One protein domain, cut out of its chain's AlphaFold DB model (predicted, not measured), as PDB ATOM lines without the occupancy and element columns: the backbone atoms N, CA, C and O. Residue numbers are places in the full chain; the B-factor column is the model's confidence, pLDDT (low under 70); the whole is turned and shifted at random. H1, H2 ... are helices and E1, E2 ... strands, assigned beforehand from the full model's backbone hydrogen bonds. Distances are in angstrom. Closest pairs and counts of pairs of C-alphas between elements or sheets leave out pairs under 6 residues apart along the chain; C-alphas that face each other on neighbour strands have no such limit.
ATOM      1  N   LEU A  15      47.341 184.730  15.404       91.81
ATOM      2  CA  LEU A  15      46.294 184.746  16.427       91.81
ATOM      3  C   LEU A  15      45.257 183.629  16.256       91.81
ATOM      4  O   LEU A  15      44.493 183.386  17.176       91.81
ATOM      5  N   VAL A  16      45.255 182.915  15.131       93.19
ATOM      6  CA  VAL A  16      44.446 181.697  14.931       93.19
ATOM      7  C   VAL A  16      45.265 180.418  15.126       93.19
ATOM      8  O   VAL A  16      44.740 179.318  14.974       93.19
ATOM      9  N   ASP A  17      46.553 180.536  15.463       92.88
ATOM     10  CA  ASP A  17      47.379 179.397  15.838       92.88
ATOM     11  C   ASP A  17      47.198 179.110  17.331       92.88
ATOM     12  O   ASP A  17      47.526 179.916  18.206       92.88
ATOM     13  N   ARG A  18      46.681 177.921  17.636       93.69
ATOM     14  CA  ARG A  18      46.457 177.468  19.011       93.69
ATOM     15  C   ARG A  18      47.734 177.469  19.839       93.69
ATOM     16  O   ARG A  18      47.675 177.778  21.028       93.69
ATOM     17  N   TRP A  19      48.875 177.163  19.221       94.25
ATOM     18  CA  TRP A  19      50.155 177.136  19.916       94.25
ATOM     19  C   TRP A  19      50.470 178.491  20.561       94.25
ATOM     20  O   TRP A  19      50.925 178.526  21.704       94.25
ATOM     21  N   ILE A  20      50.166 179.601  19.876       93.94
ATOM     22  CA  ILE A  20      50.398 180.961  20.380       93.94
ATOM     23  C   ILE A  20      49.620 181.202  21.668       93.94
ATOM     24  O   ILE A  20      50.205 181.624  22.666       93.94
ATOM     25  N   TRP A  21      48.331 180.864  21.677       96.31
ATOM     26  CA  TRP A  21      47.500 180.976  22.873       96.31
ATOM     27  C   TRP A  21      48.000 180.070  23.995       96.31
ATOM     28  O   TRP A  21      48.098 180.505  25.140       96.31
ATOM     29  N   GLU A  22      48.390 178.833  23.686       96.50
ATOM     30  CA  GLU A  22      48.928 177.891  24.670       96.50
ATOM     31  C   GLU A  22      50.193 178.422  25.364       96.50
ATOM     32  O   GLU A  22      50.343 178.204  26.573       96.50
ATOM     33  N   GLN A  23      51.035 179.195  24.663       96.38
ATOM     34  CA  GLN A  23      52.235 179.815  25.240       96.38
ATOM     35  C   GLN A  23      51.952 181.003  26.169       96.38
ATOM     36  O   GLN A  23      52.787 181.324  27.022       96.38
ATOM     37  N   MET A  24      50.794 181.659  26.052       95.12
ATOM     38  CA  MET A  24      50.475 182.822  26.885       95.12
ATOM     39  C   MET A  24      50.368 182.426  28.361       95.12
ATOM     40  O   MET A  24      49.742 181.424  28.706       95.12
ATOM     41  N   LYS A  25      50.988 183.198  29.257       95.88
ATOM     42  CA  LYS A  25      50.953 182.928  30.707       95.88
ATOM     43  C   LYS A  25      49.718 183.506  31.395       95.88
ATOM     44  O   LYS A  25      49.291 182.962  32.407       95.88
ATOM     45  N   ALA A  26      49.169 184.592  30.857       97.06
ATOM     46  CA  ALA A  26      47.991 185.257  31.393       97.06
ATOM     47  C   ALA A  26      46.704 184.662  30.807       97.06
ATOM     48  O   ALA A  26      46.673 184.280  29.638       97.06
ATOM     49  N   GLU A  27      45.646 184.623  31.623       97.62
ATOM     50  CA  GLU A  27      44.300 184.274  31.156       97.62
ATOM     51  C   GLU A  27      43.685 185.423  30.359       97.62
ATOM     52  O   GLU A  27      43.169 185.213  29.271       97.62
ATOM     53  N   ASN A  28      43.787 186.649  30.872       98.19
ATOM     54  CA  ASN A  28      43.331 187.846  30.178       98.19
ATOM     55  C   ASN A  28      44.464 188.395  29.312       98.19
ATOM     56  O   ASN A  28      45.525 188.759  29.824       98.19
ATOM     57  N   VAL A  29      44.233 188.459  28.007       97.69
ATOM     58  CA  VAL A  29      45.227 188.851  27.012       97.69
ATOM     59  C   VAL A  29      44.742 190.119  26.333       97.69
ATOM     60  O   VAL A  29      43.747 190.108  25.608       97.69
ATOM     61  N   PHE A  30      45.443 191.220  26.588       97.06
ATOM     62  CA  PHE A  30      45.187 192.492  25.928       97.06
ATOM     63  C   PHE A  30      46.036 192.590  24.660       97.06
ATOM     64  O   PHE A  30      47.266 192.599  24.722       97.06
ATOM     65  N   LEU A  31      45.370 192.639  23.513       95.06
ATOM     66  CA  LEU A  31      45.981 192.833  22.207       95.06
ATOM     67  C   LEU A  31      45.800 194.288  21.793       95.06
ATOM     68  O   LEU A  31      44.694 194.820  21.870       95.06
ATOM     69  N   PHE A  32      46.881 194.905  21.328       92.94
ATOM     70  CA  PHE A  32      46.899 196.277  20.840       92.94
ATOM     71  C   PHE A  32      47.743 196.371  19.566       92.94
ATOM     72  O   PHE A  32      48.695 195.609  19.376       92.94
ATOM     73  N   SER A  33      47.400 197.305  18.685       86.50
ATOM     74  CA  SER A  33      48.170 197.631  17.488       86.50
ATOM     75  C   SER A  33      48.573 199.100  17.497       86.50
ATOM     76  O   SER A  33      47.970 199.919  18.185       86.50
ATOM     77  N   GLY A  34      49.583 199.461  16.701       82.81
ATOM     78  CA  GLY A  34      50.061 200.847  16.607       82.81
ATOM     79  C   GLY A  34      49.055 201.832  16.002       82.81
ATOM     80  O   GLY A  34      49.376 203.002  15.855       82.81
ATOM     81  N   ASN A  35      47.855 201.378  15.630       82.19
ATOM     82  CA  ASN A  35      46.796 202.198  15.053       82.19
ATOM     83  C   ASN A  35      45.788 202.675  16.116       82.19
ATOM     84  O   ASN A  35      44.610 202.839  15.814       82.19
ATOM     85  N   GLY A  36      46.209 202.840  17.368       87.75
ATOM     86  CA  GLY A  36      45.388 203.402  18.433       87.75
ATOM     87  C   GLY A  36      46.127 203.459  19.771       87.75
ATOM     88  O   GLY A  36      47.251 202.974  19.882       87.75
ATOM     89  N   ALA A  37      45.503 204.077  20.766       91.94
ATOM     90  CA  ALA A  37      46.100 204.348  22.070       91.94
ATOM     91  C   ALA A  37      45.148 203.969  23.207       91.94
ATOM     92  O   ALA A  37      43.929 203.995  23.044       91.94
ATOM     93  N   ILE A  38      45.715 203.680  24.376       94.12
ATOM     94  CA  ILE A  38      44.975 203.651  25.640       94.12
ATOM     95  C   ILE A  38      44.828 205.099  26.116       94.12
ATOM     96  O   ILE A  38      45.811 205.839  26.113       94.12
ATOM     97  N   CYS A  39      43.624 205.493  26.521       93.38
ATOM     98  CA  CYS A  39      43.364 206.825  27.051       93.38
ATOM     99  C   CYS A  39      43.590 206.854  28.566       93.38
ATOM    100  O   CYS A  39      42.822 206.252  29.319       93.38
ATOM    101  N   GLY A  40      44.621 207.570  29.027       92.19
ATOM    102  CA  GLY A  40      44.961 207.646  30.449       92.19
ATOM    103  C   GLY A  40      43.893 208.325  31.313       92.19
ATOM    104  O   GLY A  40      43.777 208.010  32.494       92.19
ATOM    105  N   ASN A  41      43.080 209.207  30.720       93.00
ATOM    106  CA  ASN A  41      41.984 209.900  31.406       93.00
ATOM    107  C   ASN A  41      40.627 209.187  31.266       93.00
ATOM    108  O   ASN A  41      39.588 209.769  31.576       93.00
ATOM    109  N   SER A  42      40.599 207.945  30.773       93.50
ATOM    110  CA  SER A  42      39.364 207.165  30.779       93.50
ATOM    111  C   SER A  42      38.907 206.883  32.214       93.50
ATOM    112  O   SER A  42      39.710 206.602  33.101       93.50
ATOM    113  N   HIS A  43      37.592 206.896  32.437       91.75
ATOM    114  CA  HIS A  43      36.995 206.398  33.682       91.75
ATOM    115  C   HIS A  43      37.004 204.868  33.771       91.75
ATOM    116  O   HIS A  43      36.685 204.300  34.817       91.75
ATOM    117  N   PHE A  44      37.343 204.201  32.670       95.38
ATOM    118  CA  PHE A  44      37.444 202.760  32.591       95.38
ATOM    119  C   PHE A  44      38.900 202.321  32.712       95.38
ATOM    120  O   PHE A  44      39.825 202.985  32.256       95.38
ATOM    121  N   VAL A  45      39.091 201.147  33.299       95.50
ATOM    122  CA  VAL A  45      40.355 200.419  33.378       95.50
ATOM    123  C   VAL A  45      40.159 199.017  32.807       95.50
ATOM    124  O   VAL A  45      39.040 198.504  32.758       95.50
ATOM    125  N   LEU A  46      41.245 198.350  32.402       94.25
ATOM    126  CA  LEU A  46      41.176 197.001  31.816       94.25
ATOM    127  C   LEU A  46      40.393 196.011  32.694       94.25
ATOM    128  O   LEU A  46      39.652 195.175  32.181       94.25
ATOM    129  N   GLN A  47      40.511 196.131  34.019       96.56
ATOM    130  CA  GLN A  47      39.832 195.273  34.988       96.56
ATOM    131  C   GLN A  47      38.307 195.327  34.855       96.56
ATOM    132  O   GLN A  47      37.676 194.293  35.070       96.56
ATOM    133  N   ASN A  48      37.726 196.458  34.424       96.81
ATOM    134  CA  ASN A  48      36.282 196.574  34.185       96.81
ATOM    135  C   ASN A  48      35.767 195.583  33.127       96.81
ATOM    136  O   ASN A  48      34.576 195.288  33.115       96.81
ATOM    137  N   PHE A  49      36.649 195.051  32.273       97.88
ATOM    138  CA  PHE A  49      36.292 194.174  31.158       97.88
ATOM    139  C   PHE A  49      36.767 192.723  31.324       97.88
ATOM    140  O   PHE A  49      36.374 191.866  30.544       97.88
ATOM    141  N   THR A  50      37.579 192.409  32.341       97.31
ATOM    142  CA  THR A  50      38.154 191.056  32.545       97.31
ATOM    143  C   THR A  50      37.136 189.956  32.874       97.31
ATOM    144  O   THR A  50      37.456 188.769  32.794       97.31
ATOM    145  N   SER A  51      35.906 190.318  33.249       97.44
ATOM    146  CA  SER A  51      34.812 189.353  33.400       97.44
ATOM    147  C   SER A  51      34.338 188.805  32.049       97.44
ATOM    148  O   SER A  51      33.917 187.648  31.988       97.44
ATOM    149  N   LEU A  52      34.463 189.597  30.982       98.56
ATOM    150  CA  LEU A  52      34.101 189.236  29.616       98.56
ATOM    151  C   LEU A  52      35.127 188.269  29.023       98.56
ATOM    152  O   LEU A  52      36.319 188.329  29.319       98.56
ATOM    153  N   ASP A  53      34.658 187.389  28.153       98.69
ATOM    154  CA  ASP A  53      35.508 186.450  27.425       98.69
ATOM    155  C   ASP A  53      36.147 187.097  26.191       98.69
ATOM    156  O   ASP A  53      37.232 186.696  25.759       98.69
ATOM    157  N   TYR A  54      35.478 188.114  25.642       98.69
ATOM    158  CA  TYR A  54      35.952 188.899  24.513       98.69
ATOM    159  C   TYR A  54      35.325 190.302  24.518       98.69
ATOM    160  O   TYR A  54      34.098 190.443  24.572       98.69
ATOM    161  N   VAL A  55      36.166 191.328  24.386       98.62
ATOM    162  CA  VAL A  55      35.766 192.697  24.035       98.62
ATOM    163  C   VAL A  55      36.737 193.290  23.013       98.62
ATOM    164  O   VAL A  55      37.951 193.136  23.137       98.62
ATOM    165  N   GLY A  56      36.203 193.969  22.008       97.50
ATOM    166  CA  GLY A  56      36.899 194.810  21.044       97.50
ATOM    167  C   GLY A  56      36.250 196.192  20.965       97.50
ATOM    168  O   GLY A  56      35.327 196.507  21.719       97.50
ATOM    169  N   ILE A  57      36.731 197.031  20.052       95.50
ATOM    170  CA  ILE A  57      36.135 198.354  19.810       95.50
ATOM    171  C   ILE A  57      34.756 198.217  19.134       95.50
ATOM    172  O   ILE A  57      34.458 197.164  18.567       95.50
ATOM    173  N   PRO A  58      33.900 199.251  19.136       94.94
ATOM    174  CA  PRO A  58      32.589 199.161  18.500       94.94
ATOM    175  C   PRO A  58      32.657 198.807  17.015       94.94
ATOM    176  O   PRO A  58      33.542 199.242  16.277       94.94
ATOM    177  N   TRP A  59      31.671 198.038  16.563       94.44
ATOM    178  CA  TRP A  59      31.507 197.638  15.166       94.44
ATOM    179  C   TRP A  59      30.037 197.397  14.839       94.44
ATOM    180  O   TRP A  59      29.210 197.386  15.740       94.44
ATOM    181  N   TRP A  60      29.693 197.181  13.570       92.19
ATOM    182  CA  TRP A  60      28.306 196.963  13.121       92.19
ATOM    183  C   TRP A  60      27.919 195.485  12.954       92.19
ATOM    184  O   TRP A  60      26.803 195.174  12.550       92.19
ATOM    185  N   ARG A  61      28.845 194.552  13.196       93.25
ATOM    186  CA  ARG A  61      28.626 193.117  12.956       93.25
ATOM    187  C   ARG A  61      28.017 192.446  14.181       93.25
ATOM    188  O   ARG A  61      28.210 192.917  15.293       93.25
ATOM    189  N   HIS A  62      27.341 191.314  13.963       93.00
ATOM    190  CA  HIS A  62      26.843 190.442  15.035       93.00
ATOM    191  C   HIS A  62      26.023 191.187  16.100       93.00
ATOM    192  O   HIS A  62      26.256 191.004  17.292       93.00
ATOM    193  N   ASP A  63      25.124 192.076  15.669       92.56
ATOM    194  CA  ASP A  63      24.325 192.930  16.559       92.56
ATOM    195  C   ASP A  63      25.182 193.712  17.569       92.56
ATOM    196  O   ASP A  63      24.835 193.867  18.737       92.56
ATOM    197  N   HIS A  64      26.345 194.183  17.103       93.81
ATOM    198  CA  HIS A  64      27.346 194.921  17.875       93.81
ATOM    199  C   HIS A  64      28.012 194.120  19.011       93.81
ATOM    200  O   HIS A  64      28.775 194.688  19.790       93.81
ATOM    201  N   MET A  65      27.777 192.807  19.109       96.31
ATOM    202  CA  MET A  65      28.365 191.973  20.158       96.31
ATOM    203  C   MET A  65      29.856 191.730  19.936       96.31
ATOM    204  O   MET A  65      30.318 191.585  18.802       96.31
ATOM    205  N   GLY A  66      30.606 191.620  21.030       97.38
ATOM    206  CA  GLY A  66      32.032 191.302  21.043       97.38
ATOM    207  C   GLY A  66      32.913 192.481  20.638       97.38
ATOM    208  O   GLY A  66      33.785 192.854  21.408       97.38
ATOM    209  N   GLY A  67      32.671 193.089  19.478       96.75
ATOM    210  CA  GLY A  67      33.442 194.219  18.953       96.75
ATOM    211  C   GLY A  67      34.566 193.826  17.986       96.75
ATOM    212  O   GLY A  67      34.978 192.668  17.894       96.75
ATOM    213  N   ASP A  68      35.079 194.818  17.264       95.06
ATOM    214  CA  ASP A  68      36.203 194.701  16.335       95.06
ATOM    215  C   ASP A  68      37.521 194.584  17.115       95.06
ATOM    216  O   ASP A  68      37.862 195.429  17.942       95.06
ATOM    217  N   GLY A  69      38.273 193.515  16.852       94.44
ATOM    218  CA  GLY A  69      39.528 193.214  17.540       94.44
ATOM    219  C   GLY A  69      40.798 193.638  16.800       94.44
ATOM    220  O   GLY A  69      41.879 193.201  17.194       94.44
ATOM    221  N   SER A  70      40.702 194.417  15.716       88.88
ATOM    222  CA  SER A  70      41.841 194.755  14.841       88.88
ATOM    223  C   SER A  70      42.803 195.791  15.405       88.88
ATOM    224  O   SER A  70      43.987 195.771  15.054       88.88
ATOM    225  N   THR A  71      42.326 196.711  16.242       91.12
ATOM    226  CA  THR A  71      43.201 197.685  16.905       91.12
ATOM    227  C   THR A  71      43.421 197.332  18.352       91.12
ATOM    228  O   THR A  71      44.569 197.238  18.768       91.12
ATOM    229  N   HIS A  72      42.345 197.075  19.087       94.94
ATOM    230  CA  HIS A  72      42.399 196.714  20.491       94.94
ATOM    231  C   HIS A  72      41.371 195.643  20.797       94.94
ATOM    232  O   HIS A  72      40.235 195.705  20.334       94.94
ATOM    233  N   SER A  73      41.762 194.675  21.613       97.44
ATOM    234  CA  SER A  73      40.820 193.738  22.211       97.44
ATOM    235  C   SER A  73      41.370 193.153  23.501       97.44
ATOM    236  O   SER A  73      42.579 193.027  23.677       97.44
ATOM    237  N   LEU A  74      40.471 192.772  24.399       98.38
ATOM    238  CA  LEU A  74      40.777 191.958  25.565       98.38
ATOM    239  C   LEU A  74      40.091 190.608  25.389       98.38
ATOM    240  O   LEU A  74      38.892 190.546  25.113       98.38
ATOM    241  N   ARG A  75      40.864 189.531  25.506       98.06
ATOM    242  CA  ARG A  75      40.404 188.180  25.181       98.06
ATOM    243  C   ARG A  75      40.861 187.191  26.236       98.06
ATOM    244  O   ARG A  75      41.993 187.282  26.714       98.06
ATOM    245  N   LYS A  76      40.011 186.220  26.561       98.56
ATOM    246  CA  LYS A  76      40.391 185.115  27.442       98.56
ATOM    247  C   LYS A  76      41.093 184.007  26.674       98.56
ATOM    248  O   LYS A  76      40.530 183.428  25.746       98.56
ATOM    249  N   LYS A  77      42.315 183.679  27.092       98.25
ATOM    250  CA  LYS A  77      43.147 182.620  26.514       98.25
ATOM    251  C   LYS A  77      42.380 181.301  26.413       98.25
ATOM    252  O   LYS A  77      42.398 180.678  25.353       98.25
ATOM    253  N   SER A  78      41.746 180.863  27.504       98.19
ATOM    254  CA  SER A  78      41.036 179.577  27.549       98.19
ATOM    255  C   SER A  78      39.940 179.503  26.482       98.19
ATOM    256  O   SER A  78      39.861 178.526  25.740       98.19
ATOM    257  N   VAL A  79      39.194 180.592  26.312       98.38
ATOM    258  CA  VAL A  79      38.114 180.717  25.331       98.38
ATOM    259  C   VAL A  79      38.639 180.699  23.898       98.38
ATOM    260  O   VAL A  79      38.087 179.998  23.052       98.38
ATOM    261  N   MET A  80      39.739 181.404  23.613       98.19
ATOM    262  CA  MET A  80      40.355 181.362  22.280       98.19
ATOM    263  C   MET A  80      40.810 179.941  21.923       98.19
ATOM    264  O   MET A  80      40.617 179.488  20.795       98.19
ATOM    265  N   ILE A  81      41.363 179.201  22.890       97.44
ATOM    266  CA  ILE A  81      41.744 177.795  22.711       97.44
ATOM    267  C   ILE A  81      40.511 176.917  22.456       97.44
ATOM    268  O   ILE A  81      40.558 176.048  21.583       97.44
ATOM    269  N   ASP A  82      39.414 177.127  23.181       97.00
ATOM    270  CA  ASP A  82      38.202 176.318  23.034       97.00
ATOM    271  C   ASP A  82      37.506 176.544  21.686       97.00
ATOM    272  O   ASP A  82      37.098 175.574  21.043       97.00
ATOM    273  N   VAL A  83      37.483 177.780  21.181       96.94
ATOM    274  CA  VAL A  83      37.023 178.081  19.813       96.94
ATOM    275  C   VAL A  83      37.902 177.392  18.760       96.94
ATOM    276  O   VAL A  83      37.395 176.850  17.773       96.94
ATOM    277  N   LEU A  84      39.223 177.357  18.959       95.88
ATOM    278  CA  LEU A  84      40.139 176.685  18.033       95.88
ATOM    279  C   LEU A  84      39.973 175.157  18.043       95.88
ATOM    280  O   LEU A  84      39.987 174.546  16.977       95.88
ATOM    281  N   LYS A  85      39.747 174.533  19.208       94.62
ATOM    282  CA  LYS A  85      39.388 173.101  19.305       94.62
ATOM    283  C   LYS A  85      38.079 172.802  18.579       94.62
ATOM    284  O   LYS A  85      37.984 171.851  17.805       94.62
ATOM    285  N   TYR A  86      37.073 173.638  18.829       94.94
ATOM    286  CA  TYR A  86      35.756 173.508  18.225       94.94
ATOM    287  C   TYR A  86      35.835 173.544  16.693       94.94
ATOM    288  O   TYR A  86      35.278 172.692  16.001       94.94
ATOM    289  N   THR A  87      36.572 174.508  16.152       93.38
ATOM    290  CA  THR A  87      36.712 174.707  14.702       93.38
ATOM    291  C   THR A  87      37.646 173.698  14.039       93.38
ATOM    292  O   THR A  87      37.490 173.436  12.851       93.38
ATOM    293  N   SER A  88      38.569 173.069  14.775       89.69
ATOM    294  CA  SER A  88      39.392 171.967  14.257       89.69
ATOM    295  C   SER A  88      38.666 170.615  14.233       89.69
ATOM    296  O   SER A  88      39.247 169.619  13.803       89.69
ATOM    297  N   GLY A  89      37.420 170.556  14.714       83.56
ATOM    298  CA  GLY A  89      36.654 169.315  14.830       83.56
ATOM    299  C   GLY A  89      37.103 168.409  15.980       83.56
ATOM    300  O   GLY A  89      36.644 167.266  16.067       83.56
ATOM    301  N   GLU A  90      37.964 168.896  16.880       81.50
ATOM    302  CA  GLU A  90      38.264 168.166  18.112       81.50
ATOM    303  C   GLU A  90      36.980 168.057  18.948       81.50
ATOM    304  O   GLU A  90      36.294 169.045  19.199       81.50
ATOM    305  N   GLY A  91      36.617 166.834  19.350       67.56
ATOM    306  CA  GLY A  91      35.399 166.579  20.129       67.56
ATOM    307  C   GLY A  91      34.118 166.352  19.312       67.56
ATOM    308  O   GLY A  91      33.051 166.219  19.902       67.56
ATOM    309  N   GLY A  92      34.191 166.264  17.977       64.75
ATOM    310  CA  GLY A  92      33.102 165.722  17.143       64.75
ATOM    311  C   GLY A  92      31.915 166.654  16.850       64.75
ATOM    312  O   GLY A  92      31.017 166.256  16.114       64.75
ATOM    313  N   ALA A  93      31.916 167.894  17.349       65.12
ATOM    314  CA  ALA A  93      30.853 168.894  17.131       65.12
ATOM    315  C   ALA A  93      31.180 169.941  16.032       65.12
ATOM    316  O   ALA A  93      30.563 171.006  15.974       65.12
ATOM    317  N   GLY A  94      32.181 169.651  15.193       71.50
ATOM    318  CA  GLY A  94      33.084 170.638  14.590       71.50
ATOM    319  C   GLY A  94      32.476 171.794  13.787       71.50
ATOM    320  O   GLY A  94      31.613 171.597  12.931       71.50
ATOM    321  N   GLY A  95      32.999 173.000  14.035       77.25
ATOM    322  CA  GLY A  95      32.851 174.171  13.166       77.25
ATOM    323  C   GLY A  95      33.799 174.125  11.958       77.25
ATOM    324  O   GLY A  95      34.531 173.156  11.761       77.25
ATOM    325  N   LYS A  96      33.806 175.180  11.134       84.06
ATOM    326  CA  LYS A  96      34.765 175.301  10.020       84.06
ATOM    327  C   LYS A  96      36.104 175.862  10.527       84.06
ATOM    328  O   LYS A  96      36.075 176.918  11.165       84.06
ATOM    329  N   PRO A  97      37.252 175.222  10.222       88.12
ATOM    330  CA  PRO A  97      38.567 175.785  10.512       88.12
ATOM    331  C   PRO A  97      38.750 177.154   9.858       88.12
ATOM    332  O   PRO A  97      38.152 177.437   8.817       88.12
ATOM    333  N   TYR A  98      39.620 177.981  10.437       89.44
ATOM    334  CA  TYR A  98      39.984 179.256   9.831       89.44
ATOM    335  C   TYR A  98      40.704 179.040   8.492       89.44
ATOM    336  O   TYR A  98      41.719 178.347   8.424       89.44
ATOM    337  N   ASP A  99      40.187 179.651   7.428       86.25
ATOM    338  CA  ASP A  99      40.670 179.484   6.052       86.25
ATOM    339  C   ASP A  99      41.471 180.694   5.532       86.25
ATOM    340  O   ASP A  99      41.989 180.678   4.413       86.25
ATOM    341  N   GLY A 100      41.590 181.752   6.342       86.25
ATOM    342  CA  GLY A 100      42.262 182.999   5.970       86.25
ATOM    343  C   GLY A 100      41.433 183.961   5.117       86.25
ATOM    344  O   GLY A 100      41.973 184.992   4.712       86.25
ATOM    345  N   ASN A 101      40.166 183.652   4.828       88.12
ATOM    346  CA  ASN A 101      39.296 184.499   4.009       88.12
ATOM    347  C   ASN A 101      38.472 185.493   4.837       88.12
ATOM    348  O   ASN A 101      38.080 186.540   4.321       88.12
ATOM    349  N   GLU A 102      38.229 185.205   6.116       90.19
ATOM    350  CA  GLU A 102      37.630 186.156   7.057       90.19
ATOM    351  C   GLU A 102      38.686 186.801   7.961       90.19
ATOM    352  O   GLU A 102      39.806 186.307   8.100       90.19
ATOM    353  N   ARG A 103      38.360 187.937   8.583       91.56
ATOM    354  CA  ARG A 103      39.231 188.501   9.618       91.56
ATOM    355  C   ARG A 103      39.173 187.630  10.872       91.56
ATOM    356  O   ARG A 103      38.138 187.053  11.190       91.56
ATOM    357  N   GLU A 104      40.287 187.563  11.579       93.44
ATOM    358  CA  GLU A 104      40.450 186.717  12.760       93.44
ATOM    359  C   GLU A 104      39.475 187.058  13.901       93.44
ATOM    360  O   GLU A 104      38.909 186.164  14.522       93.44
ATOM    361  N   ASP A 105      39.196 188.335  14.127       94.69
ATOM    362  CA  ASP A 105      38.258 188.782  15.153       94.69
ATOM    363  C   ASP A 105      36.808 188.406  14.818       94.69
ATOM    364  O   ASP A 105      36.056 187.955  15.683       94.69
ATOM    365  N   ILE A 106      36.441 188.498  13.533       95.44
ATOM    366  CA  ILE A 106      35.150 188.009  13.029       95.44
ATOM    367  C   ILE A 106      35.050 186.496  13.243       95.44
ATOM    368  O   ILE A 106      34.027 186.021  13.732       95.44
ATOM    369  N   PHE A 107      36.113 185.746  12.931       95.62
ATOM    370  CA  PHE A 107      36.166 184.302  13.159       95.62
ATOM    371  C   PHE A 107      35.900 183.955  14.629       95.62
ATOM    372  O   PHE A 107      35.042 183.113  14.906       95.62
ATOM    373  N   TYR A 108      36.575 184.607  15.579       96.81
ATOM    374  CA  TYR A 108      36.374 184.320  17.000       96.81
ATOM    375  C   TYR A 108      34.961 184.662  17.467       96.81
ATOM    376  O   TYR A 108      34.274 183.783  17.989       96.81
ATOM    377  N   VAL A 109      34.487 185.889  17.226       97.62
ATOM    378  CA  VAL A 109      33.157 186.307  17.696       97.62
ATOM    379  C   VAL A 109      32.053 185.447  17.075       97.62
ATOM    380  O   VAL A 109      31.177 184.964  17.793       97.62
ATOM    381  N   ARG A 110      32.120 185.176  15.765       96.38
ATOM    382  CA  ARG A 110      31.144 184.327  15.068       96.38
ATOM    383  C   ARG A 110      31.069 182.927  15.681       96.38
ATOM    384  O   ARG A 110      29.967 182.446  15.936       96.38
ATOM    385  N   ASN A 111      32.209 182.275  15.919       96.62
ATOM    386  CA  ASN A 111      32.218 180.921  16.480       96.62
ATOM    387  C   ASN A 111      31.823 180.900  17.965       96.62
ATOM    388  O   ASN A 111      31.159 179.960  18.386       96.62
ATOM    389  N   MET A 112      32.152 181.931  18.753       97.62
ATOM    390  CA  MET A 112      31.666 182.044  20.136       97.62
ATOM    391  C   MET A 112      30.135 182.140  20.183       97.62
ATOM    392  O   MET A 112      29.495 181.437  20.965       97.62
ATOM    393  N   ILE A 113      29.538 182.953  19.304       96.75
ATOM    394  CA  ILE A 113      28.078 183.054  19.161       96.75
ATOM    395  C   ILE A 113      27.486 181.704  18.745       96.75
ATOM    396  O   ILE A 113      26.518 181.248  19.349       96.75
ATOM    397  N   GLU A 114      28.076 181.041  17.750       95.62
ATOM    398  CA  GLU A 114      27.619 179.733  17.273       95.62
ATOM    399  C   GLU A 114      27.670 178.664  18.380       95.62
ATOM    400  O   GLU A 114      26.709 177.915  18.564       95.62
ATOM    401  N   MET A 115      28.759 178.605  19.151       96.12
ATOM    402  CA  MET A 115      28.907 177.676  20.275       96.12
ATOM    403  C   MET A 115      27.881 177.946  21.384       96.12
ATOM    404  O   MET A 115      27.312 176.992  21.918       96.12
ATOM    405  N   ASN A 116      27.586 179.217  21.680       96.81
ATOM    406  CA  ASN A 116      26.526 179.594  22.618       96.81
ATOM    407  C   ASN A 116      25.140 179.171  22.111       96.81
ATOM    408  O   ASN A 116      24.366 178.564  22.846       96.81
ATOM    409  N   GLN A 117      24.835 179.432  20.836       95.31
ATOM    410  CA  GLN A 117      23.555 179.069  20.213       95.31
ATOM    411  C   GLN A 117      23.329 177.553  20.169       95.31
ATOM    412  O   GLN A 117      22.200 177.093  20.322       95.31
ATOM    413  N   LYS A 118      24.396 176.767  19.995       94.44
ATOM    414  CA  LYS A 118      24.352 175.296  20.042       94.44
ATOM    415  C   LYS A 118      24.331 174.729  21.468       94.44
ATOM    416  O   LYS A 118      24.296 173.511  21.619       94.44
ATOM    417  N   GLY A 119      24.387 175.574  22.500       94.88
ATOM    418  CA  GLY A 119      24.451 175.140  23.899       94.88
ATOM    419  C   GLY A 119      25.746 174.406  24.261       94.88
ATOM    420  O   GLY A 119      25.778 173.668  25.241       94.88
ATOM    421  N   LEU A 120      26.810 174.579  23.468       94.38
ATOM    422  CA  LEU A 120      28.118 173.960  23.707       94.38
ATOM    423  C   LEU A 120      28.948 174.752  24.722       94.38
ATOM    424  O   LEU A 120      29.897 174.229  25.302       94.38
ATOM    425  N   SER A 121      28.641 176.035  24.901       95.62
ATOM    426  CA  SER A 121      29.327 176.955  25.810       95.62
ATOM    427  C   SER A 121      28.386 178.095  26.212       95.62
ATOM    428  O   SER A 121      27.260 178.174  25.726       95.62
ATOM    429  N   ASN A 122      28.836 178.959  27.123       97.06
ATOM    430  CA  ASN A 122      28.105 180.156  27.547       97.06
ATOM    431  C   ASN A 122      29.048 181.365  27.652       97.06
ATOM    432  O   ASN A 122      29.206 181.972  28.715       97.06
ATOM    433  N   PHE A 123      29.731 181.660  26.549       98.31
ATOM    434  CA  PHE A 123      30.706 182.734  26.482       98.31
ATOM    435  C   PHE A 123      30.066 184.110  26.670       98.31
ATOM    436  O   PHE A 123      29.022 184.407  26.087       98.31
ATOM    437  N   GLN A 124      30.731 184.964  27.436       98.38
ATOM    438  CA  GLN A 124      30.329 186.334  27.733       98.38
ATOM    439  C   GLN A 124      31.014 187.306  26.767       98.38
ATOM    440  O   GLN A 124      32.121 187.785  27.013       98.38
ATOM    441  N   LEU A 125      30.357 187.584  25.643       98.50
ATOM    442  CA  LEU A 125      30.773 188.619  24.694       98.50
ATOM    443  C   LEU A 125      30.335 189.998  25.196       98.50
ATOM    444  O   LEU A 125      29.243 190.135  25.746       98.50
ATOM    445  N   ALA A 126      31.158 191.021  24.967       98.38
ATOM    446  CA  ALA A 126      30.782 192.403  25.255       98.38
ATOM    447  C   ALA A 126      29.472 192.796  24.558       98.38
ATOM    448  O   ALA A 126      29.275 192.498  23.377       98.38
ATOM    449  N   SER A 127      28.599 193.509  25.266       97.75
ATOM    450  CA  SER A 127      27.432 194.158  24.670       97.75
ATOM    451  C   SER A 127      27.835 195.369  23.819       97.75
ATOM    452  O   SER A 127      28.952 195.882  23.929       97.75
ATOM    453  N   SER A 128      26.895 195.897  23.029       95.88
ATOM    454  CA  SER A 128      27.103 197.161  22.308       95.88
ATOM    455  C   SER A 128      27.546 198.287  23.247       95.88
ATOM    456  O   SER A 128      28.463 199.027  22.924       95.88
ATOM    457  N   GLU A 129      26.944 198.405  24.431       95.31
ATOM    458  CA  GLU A 129      27.326 199.449  25.386       95.31
ATOM    459  C   GLU A 129      28.741 199.235  25.940       95.31
ATOM    460  O   GLU A 129      29.507 200.188  26.064       95.31
ATOM    461  N   GLN A 130      29.111 197.988  26.232       97.19
ATOM    462  CA  GLN A 130      30.441 197.668  26.748       97.19
ATOM    463  C   GLN A 130      31.529 197.889  25.696       97.19
ATOM    464  O   GLN A 130      32.603 198.375  26.038       97.19
ATOM    465  N   THR A 131      31.263 197.586  24.421       96.69
ATOM    466  CA  THR A 131      32.197 197.939  23.338       96.69
ATOM    467  C   THR A 131      32.335 199.457  23.204       96.69
ATOM    468  O   THR A 131      33.446 199.943  23.003       96.69
TER     469      THR A 131
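Overview. This is residues 15 to 131 of the 230 residues of the protein "Hypothetical protein" of Helicotheca tamesis (UniProt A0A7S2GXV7). A small antiparallel sheet of three strands, E1, E4 and E3, has the longest helix, H4, slanting over E4 and E3, while H3 continues directly from the end of E4 and lies side by side with H1. Residues 39 to 45, in the link from E2 to H2, stick out at one end of the long axis, and the loop around Gly 92 reaches the other. The printed part has 117 residues with five named helices and four named strands, in the order H1, E1, E2, H2, E3, E4, H3, H4, H5; the class is mixed, helices and strands. It is compact, with a radius of gyration of the C-alphas of 13.9 A, yet elongated, with spans of 47 by 31 by 27 A.

Arrangement. H1, residues 18 to 23, touches H3, residues 77 to 87, at a shallow tilt of 20 degrees, opposite ways; their closest C-alphas are those of Trp 21 and Lys 77, 5.9 A apart. E1, residues 28 to 32, is an edge strand antiparallel to E4, residues 68 to 76, with N 29 and O 75 at 2.8 A. E2, residues 36 to 38, pairs with no named strand. H2, residues 46 to 49, only grazes the sheet. E3, residues 54 to 57, is the other edge strand and forms a hairpin with E4, with N 55 and O 74 at 2.9 A and N 57 and O 68 at 2.9 A. E4 bends by 121 degrees at residue 71. H4, residues 104 to 117, is over E4 and E3 at a height over the sheet of 11.3 A, slantwise to the strands, at 47 degrees to E4 on the local plane. With residues 108 to 112 alone it touches H3, about perpendicular at 77 degrees; the closest C-alphas are those of Val 83 and Asn 111, 6.5 A apart. H5, residues 128 to 131, only grazes the sheet. Every O i to N i+4 pair is within hydrogen-bond range in H1, H3 and H4; H2 and H5 are too short for such a pair.

Along the chain. H1 begins at C-alpha 18, (46.457, 177.468, 19.011). From first to last C-alpha, E1 measures 13.1 A, E4 15.3 A, H3 15.6 A and H4 20.0 A. H5 ends at C-alpha 131, (32.197, 197.939, 23.338).

Size, cuts and confidence. The two C-alphas farthest apart, those of Asn 41 and Gly 92, are 47.3 A apart. The printed part has no cut. The link from H3 to H4, residues 88 to 103, is long. The mean pLDDT of the printed part is 93.4, and residues 91 to 93 are under 70.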